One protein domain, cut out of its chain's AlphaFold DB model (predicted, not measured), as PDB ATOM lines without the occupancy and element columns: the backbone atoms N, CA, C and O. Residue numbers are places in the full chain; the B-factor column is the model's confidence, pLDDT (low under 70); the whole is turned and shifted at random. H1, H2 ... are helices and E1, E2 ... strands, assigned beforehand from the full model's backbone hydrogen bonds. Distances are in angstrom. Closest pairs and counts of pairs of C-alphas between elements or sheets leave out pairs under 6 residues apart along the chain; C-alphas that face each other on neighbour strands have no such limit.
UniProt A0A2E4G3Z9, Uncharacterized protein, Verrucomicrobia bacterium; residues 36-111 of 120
ATOM      1  N   THR A  36     105.807 251.467 154.685       92.19
ATOM      2  CA  THR A  36     104.874 250.371 154.415       92.19
ATOM      3  C   THR A  36     103.540 250.586 155.115       92.19
ATOM      4  O   THR A  36     103.488 251.054 156.254       92.19
ATOM      5  N   GLU A  37     102.460 250.231 154.433       95.00
ATOM      6  CA  GLU A  37     101.111 250.189 154.980       95.00
ATOM      7  C   GLU A  37     100.497 248.815 154.727       95.00
ATOM      8  O   GLU A  37     100.609 248.273 153.632       95.00
ATOM      9  N   VAL A  38      99.801 248.263 155.718       93.31
ATOM     10  CA  VAL A  38      99.091 246.990 155.564       93.31
ATOM     11  C   VAL A  38      97.596 247.255 155.508       93.31
ATOM     12  O   VAL A  38      97.019 247.812 156.445       93.31
ATOM     13  N   ARG A  39      96.958 246.839 154.415       95.50
ATOM     14  CA  ARG A  39      95.502 246.800 154.280       95.50
ATOM     15  C   ARG A  39      95.013 245.379 154.465       95.50
ATOM     16  O   ARG A  39      95.418 244.473 153.746       95.50
ATOM     17  N   VAL A  40      94.119 245.224 155.429       94.06
ATOM     18  CA  VAL A  40      93.572 243.935 155.835       94.06
ATOM     19  C   VAL A  40      92.120 243.846 155.377       94.06
ATOM     20  O   VAL A  40      91.366 244.804 155.547       94.06
ATOM     21  N   TYR A  41      91.744 242.711 154.789       94.00
ATOM     22  CA  TYR A  41      90.399 242.455 154.278       94.00
ATOM     23  C   TYR A  41      89.756 241.257 154.968       94.00
ATOM     24  O   TYR A  41      90.369 240.195 155.083       94.00
ATOM     25  N   ASP A  42      88.486 241.400 155.335       92.94
ATOM     26  CA  ASP A  42      87.707 240.327 155.965       92.94
ATOM     27  C   ASP A  42      87.063 239.376 154.939       92.94
ATOM     28  O   ASP A  42      86.457 238.370 155.305       92.94
ATOM     29  N   SER A  43      87.166 239.678 153.637       91.06
ATOM     30  CA  SER A  43      86.616 238.822 152.586       91.06
ATOM     31  C   SER A  43      87.435 238.820 151.293       91.06
ATOM     32  O   SER A  43      87.975 239.841 150.858       91.06
ATOM     33  N   ARG A  44      87.453 237.655 150.628       87.50
ATOM     34  CA  ARG A  44      88.057 237.434 149.300       87.50
ATOM     35  C   ARG A  44      87.529 238.399 148.249       87.50
ATOM     36  O   ARG A  44      88.302 239.020 147.528       87.50
ATOM     37  N   ASN A  45      86.220 238.621 148.254       91.31
ATOM     38  CA  ASN A  45      85.583 239.557 147.339       91.31
ATOM     39  C   ASN A  45      86.084 240.993 147.523       91.31
ATOM     40  O   ASN A  45      86.157 241.728 146.539       91.31
ATOM     41  N   ASP A  46      86.390 241.426 148.747       93.38
ATOM     42  CA  ASP A  46      86.859 242.791 149.002       93.38
ATOM     43  C   ASP A  46      88.304 242.971 148.541       93.38
ATOM     44  O   ASP A  46      88.590 243.938 147.833       93.38
ATOM     45  N   LEU A  47      89.171 241.997 148.843       92.00
ATOM     46  CA  LEU A  47      90.544 241.958 148.335       92.00
ATOM     47  C   LEU A  47      90.555 242.004 146.802       92.00
ATOM     48  O   LEU A  47      91.235 242.833 146.200       92.00
ATOM     49  N   HIS A  48      89.747 241.163 146.153       90.94
ATOM     50  CA  HIS A  48      89.665 241.104 144.692       90.94
ATOM     51  C   HIS A  48      89.088 242.380 144.078       90.94
ATOM     52  O   HIS A  48      89.480 242.768 142.979       90.94
ATOM     53  N   ARG A  49      88.143 243.055 144.746       93.06
ATOM     54  CA  ARG A  49      87.662 244.370 144.287       93.06
ATOM     55  C   ARG A  49      88.759 245.427 144.377       93.06
ATOM     56  O   ARG A  49      88.913 246.184 143.425       93.06
ATOM     57  N   ALA A  50      89.523 245.449 145.468       92.75
ATOM     58  CA  ALA A  50      90.655 246.359 145.612       92.75
ATOM     59  C   ALA A  50      91.726 246.099 144.546       92.75
ATOM     60  O   ALA A  50      92.183 247.039 143.900       92.75
ATOM     61  N   PHE A  51      92.049 244.828 144.291       91.38
ATOM     62  CA  PHE A  51      92.991 244.442 143.244       91.38
ATOM     63  C   PHE A  51      92.560 244.949 141.861       91.38
ATOM     64  O   PHE A  51      93.348 245.591 141.174       91.38
ATOM     65  N   ARG A  52      91.291 244.744 141.464       90.62
ATOM     66  CA  ARG A  52      90.761 245.252 140.179       90.62
ATOM     67  C   ARG A  52      90.874 246.770 140.068       90.62
ATOM     68  O   ARG A  52      91.226 247.270 139.003       90.62
ATOM     69  N   ALA A  53      90.549 247.492 141.140       91.75
ATOM     70  CA  ALA A  53      90.607 248.950 141.154       91.75
ATOM     71  C   ALA A  53      92.045 249.448 140.944       91.75
ATOM     72  O   ALA A  53      92.289 250.237 140.037       91.75
ATOM     73  N   ILE A  54      92.998 248.906 141.704       89.56
ATOM     74  CA  ILE A  54      94.413 249.288 141.622       89.56
ATOM     75  C   ILE A  54      95.017 248.886 140.270       89.56
ATOM     76  O   ILE A  54      95.698 249.690 139.640       89.56
ATOM     77  N   ALA A  55      94.723 247.684 139.768       86.75
ATOM     78  CA  ALA A  55      95.164 247.250 138.441       86.75
ATOM     79  C   ALA A  55      94.663 248.203 137.340       86.75
ATOM     80  O   ALA A  55      95.440 248.623 136.481       86.75
ATOM     81  N   SER A  56      93.392 248.614 137.413       87.81
ATOM     82  CA  SER A  56      92.806 249.582 136.481       87.81
ATOM     83  C   SER A  56      93.476 250.957 136.564       87.81
ATOM     84  O   SER A  56      93.694 251.581 135.527       87.81
ATOM     85  N   GLU A  57      93.795 251.447 137.764       87.50
ATOM     86  CA  GLU A  57      94.510 252.719 137.960       87.50
ATOM     87  C   GLU A  57      95.927 252.681 137.373       87.50
ATOM     88  O   GLU A  57      96.429 253.694 136.888       87.50
ATOM     89  N   GLN A  58      96.543 251.498 137.345       82.25
ATOM     90  CA  GLN A  58      97.856 251.263 136.747       82.25
ATOM     91  C   GLN A  58      97.804 250.934 135.246       82.25
ATOM     92  O   GLN A  58      98.837 250.665 134.632       82.25
ATOM     93  N   GLY A  59      96.616 250.984 134.633       84.06
ATOM     94  CA  GLY A  59      96.429 250.742 133.203       84.06
ATOM     95  C   GLY A  59      96.512 249.271 132.792       84.06
ATOM     96  O   GLY A  59      96.642 248.999 131.601       84.06
ATOM     97  N   ILE A  60      96.425 248.336 133.743       83.88
ATOM     98  CA  ILE A  60      96.315 246.904 133.459       83.88
ATOM     99  C   ILE A  60      94.859 246.584 133.129       83.88
ATOM    100  O   ILE A  60      93.938 246.917 133.880       83.88
ATOM    101  N   SER A  61      94.640 245.945 131.985       84.31
ATOM    102  CA  SER A  61      93.300 245.603 131.522       84.31
ATOM    103  C   SER A  61      92.674 244.476 132.346       84.31
ATOM    104  O   SER A  61      93.352 243.640 132.942       84.31
ATOM    105  N   SER A  62      91.339 244.416 132.348       83.38
ATOM    106  CA  SER A  62      90.617 243.313 132.991       83.38
ATOM    107  C   SER A  62      90.964 241.951 132.382       83.38
ATOM    108  O   SER A  62      90.985 240.966 133.112       83.38
ATOM    109  N   ASP A  63      91.283 241.898 131.086       85.38
ATOM    110  CA  ASP A  63      91.659 240.664 130.392       85.38
ATOM    111  C   ASP A  63      93.020 240.133 130.870       85.38
ATOM    112  O   ASP A  63      93.168 238.928 131.071       85.38
ATOM    113  N   GLU A  64      93.985 241.022 131.140       79.19
ATOM    114  CA  GLU A  64      95.304 240.659 131.688       79.19
ATOM    115  C   GLU A  64      95.217 240.044 133.095       79.19
ATOM    116  O   GLU A  64      96.069 239.242 133.479       79.19
ATOM    117  N   ILE A  65      94.171 240.376 133.862       80.75
ATOM    118  CA  ILE A  65      93.983 239.868 135.229       80.75
ATOM    119  C   ILE A  65      92.897 238.794 135.371       80.75
ATOM    120  O   ILE A  65      92.827 238.139 136.414       80.75
ATOM    121  N   ALA A  66      92.053 238.589 134.356       76.69
ATOM    122  CA  ALA A  66      90.853 237.753 134.443       76.69
ATOM    123  C   ALA A  66      91.146 236.312 134.890       76.69
ATOM    124  O   ALA A  66      90.376 235.741 135.657       76.69
ATOM    125  N   GLY A  67      92.268 235.739 134.448       75.62
ATOM    126  CA  GLY A  67      92.662 234.367 134.782       75.62
ATOM    127  C   GLY A  67      93.407 234.204 136.106       75.62
ATOM    128  O   GLY A  67      93.717 233.080 136.473       75.62
ATOM    129  N   ARG A  68      93.736 235.300 136.798       72.94
ATOM    130  CA  ARG A  68      94.601 235.273 137.992       72.94
ATOM    131  C   ARG A  68      93.865 235.689 139.249       72.94
ATOM    132  O   ARG A  68      94.284 235.345 140.343       72.94
ATOM    133  N   ILE A  69      92.771 236.428 139.091       78.88
ATOM    134  CA  ILE A  69      92.113 237.095 140.205       78.88
ATOM    135  C   ILE A  69      91.602 236.143 141.282       78.88
ATOM    136  O   ILE A  69      91.748 236.448 142.458       78.88
ATOM    137  N   GLU A  70      91.060 234.991 140.893       78.75
ATOM    138  CA  GLU A  70      90.499 234.023 141.840       78.75
ATOM    139  C   GLU A  70      91.581 233.404 142.742       78.75
ATOM    140  O   GLU A  70      91.318 233.104 143.910       78.75
ATOM    141  N   ASP A  71      92.814 233.315 142.236       79.31
ATOM    142  CA  ASP A  71      93.952 232.707 142.925       79.31
ATOM    143  C   ASP A  71      94.706 233.693 143.832       79.31
ATOM    144  O   ASP A  71      95.508 233.267 144.665       79.31
ATOM    145  N   ILE A  72      94.428 235.000 143.729       83.06
ATOM    146  CA  ILE A  72      95.092 236.033 144.536       83.06
ATOM    147  C   ILE A  72      94.761 235.839 146.017       83.06
ATOM    148  O   ILE A  72      93.595 235.908 146.427       83.06
ATOM    149  N   GLN A  73      95.814 235.637 146.814       86.94
ATOM    150  CA  GLN A  73      95.754 235.540 148.278       86.94
ATOM    151  C   GLN A  73      96.225 236.823 148.974       86.94
ATOM    152  O   GLN A  73      95.771 237.146 150.071       86.94
ATOM    153  N   ALA A  74      97.118 237.560 148.322       90.81
ATOM    154  CA  ALA A  74      97.629 238.856 148.729       90.81
ATOM    155  C   ALA A  74      98.186 239.575 147.493       90.81
ATOM    156  O   ALA A  74      98.322 238.963 146.434       90.81
ATOM    157  N   PHE A  75      98.451 240.874 147.611       90.38
ATOM    158  CA  PHE A  75      99.208 241.616 146.602       90.38
ATOM    159  C   PHE A  75      99.842 242.870 147.212       90.38
ATOM    160  O   PHE A  75      99.363 243.402 148.217       90.38
ATOM    161  N   SER A  76     100.890 243.381 146.582       90.31
ATOM    162  CA  SER A  76     101.543 244.641 146.936       90.31
ATOM    163  C   SER A  76     101.256 245.725 145.895       90.31
ATOM    164  O   SER A  76     101.156 245.471 144.698       90.31
ATOM    165  N   GLU A  77     101.116 246.964 146.345       89.38
ATOM    166  CA  GLU A  77     100.994 248.168 145.528       89.38
ATOM    167  C   GLU A  77     102.213 249.045 145.814       89.38
ATOM    168  O   GLU A  77     102.441 249.449 146.954       89.38
ATOM    169  N   LEU A  78     102.996 249.349 144.782       84.38
ATOM    170  CA  LEU A  78     104.193 250.168 144.913       84.38
ATOM    171  C   LEU A  78     103.966 251.547 144.310       84.38
ATOM    172  O   LEU A  78     103.431 251.680 143.208       84.38
ATOM    173  N   SER A  79     104.423 252.585 145.007       83.81
ATOM    174  CA  SER A  79     104.455 253.920 144.426       83.81
ATOM    175  C   SER A  79     105.481 253.982 143.284       83.81
ATOM    176  O   SER A  79     106.517 253.318 143.352       83.81
ATOM    177  N   PRO A  80     105.277 254.832 142.259       77.62
ATOM    178  CA  PRO A  80     106.182 254.909 141.104       77.62
ATOM    179  C   PRO A  80     107.652 255.205 141.440       77.62
ATOM    180  O   PRO A  80     108.544 254.903 140.657       77.62
ATOM    181  N   ASN A  81     107.908 255.831 142.588       80.31
ATOM    182  CA  ASN A  81     109.239 256.181 143.081       80.31
ATOM    183  C   ASN A  81     109.788 255.195 144.137       80.31
ATOM    184  O   ASN A  81     110.818 255.492 144.734       80.31
ATOM    185  N   GLY A  82     109.083 254.097 144.432       78.69
ATOM    186  CA  GLY A  82     109.498 253.074 145.402       78.69
ATOM    187  C   GLY A  82     109.499 253.507 146.875       78.69
ATOM    188  O   GLY A  82     109.848 252.718 147.746       78.69
ATOM    189  N   THR A  83     109.116 254.748 147.204       86.44
ATOM    190  CA  THR A  83     109.187 255.249 148.591       86.44
ATOM    191  C   THR A  83     108.045 254.764 149.479       86.44
ATOM    192  O   THR A  83     108.124 254.880 150.705       86.44
ATOM    193  N   TYR A  84     106.966 254.273 148.873       90.69
ATOM    194  CA  TYR A  84     105.792 253.764 149.562       90.69
ATOM    195  C   TYR A  84     105.378 252.421 148.963       90.69
ATOM    196  O   TYR A  84     105.293 252.280 147.744       90.69
ATOM    197  N   CYS A  85     105.101 251.457 149.836       91.19
ATOM    198  CA  CYS A  85     104.528 250.171 149.471       91.19
ATOM    199  C   CYS A  85     103.302 249.905 150.340       91.19
ATOM    200  O   CYS A  85     103.328 250.134 151.550       91.19
ATOM    201  N   ARG A  86     102.229 249.401 149.747       93.94
ATOM    202  CA  ARG A  86     101.055 248.942 150.480       93.94
ATOM    203  C   ARG A  86     100.867 247.459 150.234       93.94
ATOM    204  O   ARG A  86     100.753 247.032 149.095       93.94
ATOM    205  N   VAL A  87     100.808 246.681 151.304       93.75
ATOM    206  CA  VAL A  87     100.554 245.244 151.246       93.75
ATOM    207  C   VAL A  87      99.083 244.989 151.564       93.75
ATOM    208  O   VAL A  87      98.566 245.442 152.585       93.75
ATOM    209  N   HIS A  88      98.404 244.261 150.687       93.81
ATOM    210  CA  HIS A  88      97.000 243.892 150.794       93.81
ATOM    211  C   HIS A  88      96.881 242.406 151.142       93.81
ATOM    212  O   HIS A  88      97.259 241.561 150.335       93.81
ATOM    213  N   ILE A  89      96.346 242.085 152.323       92.81
ATOM    214  CA  ILE A  89      96.217 240.705 152.827       92.81
ATOM    215  C   ILE A  89      94.825 240.407 153.380       92.81
ATOM    216  O   ILE A  89      94.066 241.312 153.736       92.81
ATOM    217  N   PHE A  90      94.523 239.122 153.542       89.69
ATOM    218  CA  PHE A  90      93.410 238.689 154.377       89.69
ATOM    219  C   PHE A  90      93.647 238.941 155.860       89.69
ATOM    220  O   PHE A  90      94.776 238.913 156.354       89.69
ATOM    221  N   HIS A  91      92.548 239.157 156.579       86.25
ATOM    222  CA  HIS A  91      92.568 239.141 158.028       86.25
ATOM    223  C   HIS A  91      93.025 237.760 158.517       86.25
ATOM    224  O   HIS A  91      92.467 236.749 158.085       86.25
ATOM    225  N   PRO A  92      94.000 237.681 159.440       82.69
ATOM    226  CA  PRO A  92      94.554 236.403 159.888       82.69
ATOM    227  C   PRO A  92      93.529 235.511 160.603       82.69
ATOM    228  O   PRO A  92      93.706 234.299 160.653       82.69
ATOM    229  N   GLU A  93      92.453 236.090 161.145       83.19
ATOM    230  CA  GLU A  93      91.332 235.325 161.725       83.19
ATOM    231  C   GLU A  93      90.391 234.725 160.667       83.19
ATOM    232  O   GLU A  93      89.637 233.807 160.981       83.19
ATOM    233  N   VAL A  94      90.431 235.223 159.426       80.81
ATOM    234  CA  VAL A  94      89.713 234.634 158.286       80.81
ATOM    235  C   VAL A  94      90.568 233.530 157.671       80.81
ATOM    236  O   VAL A  94      90.099 232.407 157.509       80.81
ATOM    237  N   GLU A  95      91.832 233.836 157.371       78.81
ATOM    238  CA  GLU A  95      92.792 232.879 156.826       78.81
ATOM    239  C   GLU A  95      94.221 233.273 157.236       78.81
ATOM    240  O   GLU A  95      94.723 234.334 156.863       78.81
ATOM    241  N   TYR A  96      94.888 232.435 158.037       79.50
ATOM    242  CA  TYR A  96      96.245 232.719 158.511       79.50
ATOM    243  C   TYR A  96      97.294 232.189 157.533       79.50
ATOM    244  O   TYR A  96      97.661 231.013 157.586       79.50
ATOM    245  N   ILE A  97      97.805 233.069 156.669       83.12
ATOM    246  CA  ILE A  97      98.818 232.715 155.668       83.12
ATOM    247  C   ILE A  97     100.014 233.685 155.718       83.12
ATOM    248  O   ILE A  97     100.179 234.547 154.853       83.12
ATOM    249  N   PRO A  98     100.868 233.585 156.752       81.69
ATOM    250  CA  PRO A  98     101.966 234.532 156.975       81.69
ATOM    251  C   PRO A  98     103.012 234.529 155.854       81.69
ATOM    252  O   PRO A  98     103.721 235.517 155.671       81.69
ATOM    253  N   GLU A  99     103.097 233.440 155.091       86.00
ATOM    254  CA  GLU A  99     103.967 233.342 153.923       86.00
ATOM    255  C   GLU A  99     103.656 234.416 152.879       86.00
ATOM    256  O   GLU A  99     104.580 235.076 152.405       86.00
ATOM    257  N   PHE A 100     102.375 234.659 152.580       86.31
ATOM    258  CA  PHE A 100     101.992 235.686 151.612       86.31
ATOM    259  C   PHE A 100     102.371 237.086 152.091       86.31
ATOM    260  O   PHE A 100     102.750 237.921 151.286       86.31
ATOM    261  N   TYR A 101     102.377 237.346 153.401       87.31
ATOM    262  CA  TYR A 101     102.854 238.631 153.910       87.31
ATOM    263  C   TYR A 101     104.350 238.838 153.646       87.31
ATOM    264  O   TYR A 101     104.763 239.906 153.197       87.31
ATOM    265  N   GLY A 102     105.162 237.809 153.904       89.00
ATOM    266  CA  GLY A 102     106.594 237.843 153.605       89.00
ATOM    267  C   GLY A 102     106.872 237.961 152.106       89.00
ATOM    268  O   GLY A 102     107.732 238.744 151.712       89.00
ATOM    269  N   HIS A 103     106.109 237.235 151.287       89.38
ATOM    270  CA  HIS A 103     106.162 237.304 149.828       89.38
ATOM    271  C   HIS A 103     105.850 238.719 149.320       89.38
ATOM    272  O   HIS A 103     106.664 239.307 148.611       89.38
ATOM    273  N   GLU A 104     104.727 239.315 149.732       90.44
ATOM    274  CA  GLU A 104     104.356 240.663 149.285       90.44
ATOM    275  C   GLU A 104     105.312 241.739 149.793       90.44
ATOM    276  O   GLU A 104     105.599 242.712 149.097       90.44
ATOM    277  N   PHE A 105     105.844 241.573 151.004       91.12
ATOM    278  CA  PHE A 105     106.872 242.468 151.511       91.12
ATOM    279  C   PHE A 105     108.172 242.356 150.703       91.12
ATOM    280  O   PHE A 105     108.834 243.368 150.475       91.12
ATOM    281  N   ALA A 106     108.535 241.156 150.241       90.06
ATOM    282  CA  ALA A 106     109.712 240.961 149.402       90.06
ATOM    283  C   ALA A 106     109.597 241.729 148.076       90.06
ATOM    284  O   ALA A 106     110.578 242.355 147.675       90.06
ATOM    285  N   HIS A 107     108.405 241.801 147.470       87.56
ATOM    286  CA  HIS A 107     108.160 242.655 146.294       87.56
ATOM    287  C   HIS A 107     108.419 244.140 146.576       87.56
ATOM    288  O   HIS A 107     108.951 244.843 145.720       87.56
ATOM    289  N   CYS A 108     108.124 244.628 147.789       88.69
ATOM    290  CA  CYS A 108     108.445 246.006 148.185       88.69
ATOM    291  C   CYS A 108     109.959 246.277 148.268       88.69
ATOM    292  O   CYS A 108     110.389 247.410 148.064       88.69
ATOM    293  N   VAL A 109     110.760 245.265 148.625       90.56
ATOM    294  CA  VAL A 109     112.212 245.405 148.830       90.56
ATOM    295  C   VAL A 109     112.977 245.177 147.531       90.56
ATOM    296  O   VAL A 109     113.871 245.956 147.213       90.56
ATOM    297  N   PHE A 110     112.646 244.113 146.803       86.94
ATOM    298  CA  PHE A 110     113.445 243.614 145.679       86.94
ATOM    299  C   PHE A 110     112.837 243.923 144.302       86.94
ATOM    300  O   PHE A 110     113.463 243.684 143.261       86.94
ATOM    301  N   GLY A 111     111.616 244.459 144.285       77.38
ATOM    302  CA  GLY A 111     110.821 244.642 143.080       77.38
ATOM    303  C   GLY A 111     110.191 243.353 142.567       77.38
ATOM    304  O   GLY A 111     110.075 242.375 143.289       77.38
TER     305      GLY A 111
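Overview. This is residues 36 to 111 of the 120 residues of an uncharacterized protein of Verrucomicrobia bacterium (UniProt A0A2E4G3Z9). A small three-stranded sheet is sandwiched between two helices, H1 covering one face and H3 the other, both running along the strands; the short H2 sits off the sheet. The printed part has 76 residues, with three named helices and three named strands in the order E1 H1 H2 E2 E3 H3. The mixed sheet has the order E1 E3 E2, and the class is mixed, helices and strands. The whole is compact, with a radius of gyration of the C-alphas of 12.1 A and spans of 33 by 28 by 15 A.

Along the chain. E1 is residues 36 to 41, 16.5 A long, with C-alpha 36 at (104.874, 250.371, 154.415). H1 is residues 44 to 57, 20.1 A, and H2 is residues 62 to 65, 5.3 A. E2 is residues 74 to 78, 13.6 A, and E3 is residues 84 to 90, 20.1 A. H3, residues 98 to 110, is 18.5 A long and ends with C-alpha 110 at (113.445, 243.614, 145.679).

Arrangement. E1 and E3 are parallel at 23 degrees, with N 39 and O 87 at 2.8 A. E3 and E2 form an antiparallel hairpin at 168 degrees, with N 77 and O 86 at 2.8 A. H1 and H3 are on opposite faces, making three layers, helices on both faces of a sheet. H1 is over E3 and E2 at a height over the sheet of 9.6 A; its closest C-alphas to E3 are Leu 47 and His 88, 7.2 A. H3 is over E3 and E2 at 8.5 A; the closest C-alphas of H3 and E2 are Glu 104 and Ser 76, 5.4 A. H2 is not on the sheet and only just touches H1, through residues 52 to 56 of H1 alone, with 3 pairs of C-alphas within 8 A; Arg 52 and Ser 62 are closest, 7.4 A. In H1 and H3 every O i to N i+4 pair is within hydrogen-bond range; H2 is too short for such a pair.

Size, cuts and confidence. The C-alphas farthest apart, of Asn 81 and Glu 93, are 33.2 A from each other. The printed part has no cut and no long link. Its mean pLDDT is 86.9, and no printed residue is under 70.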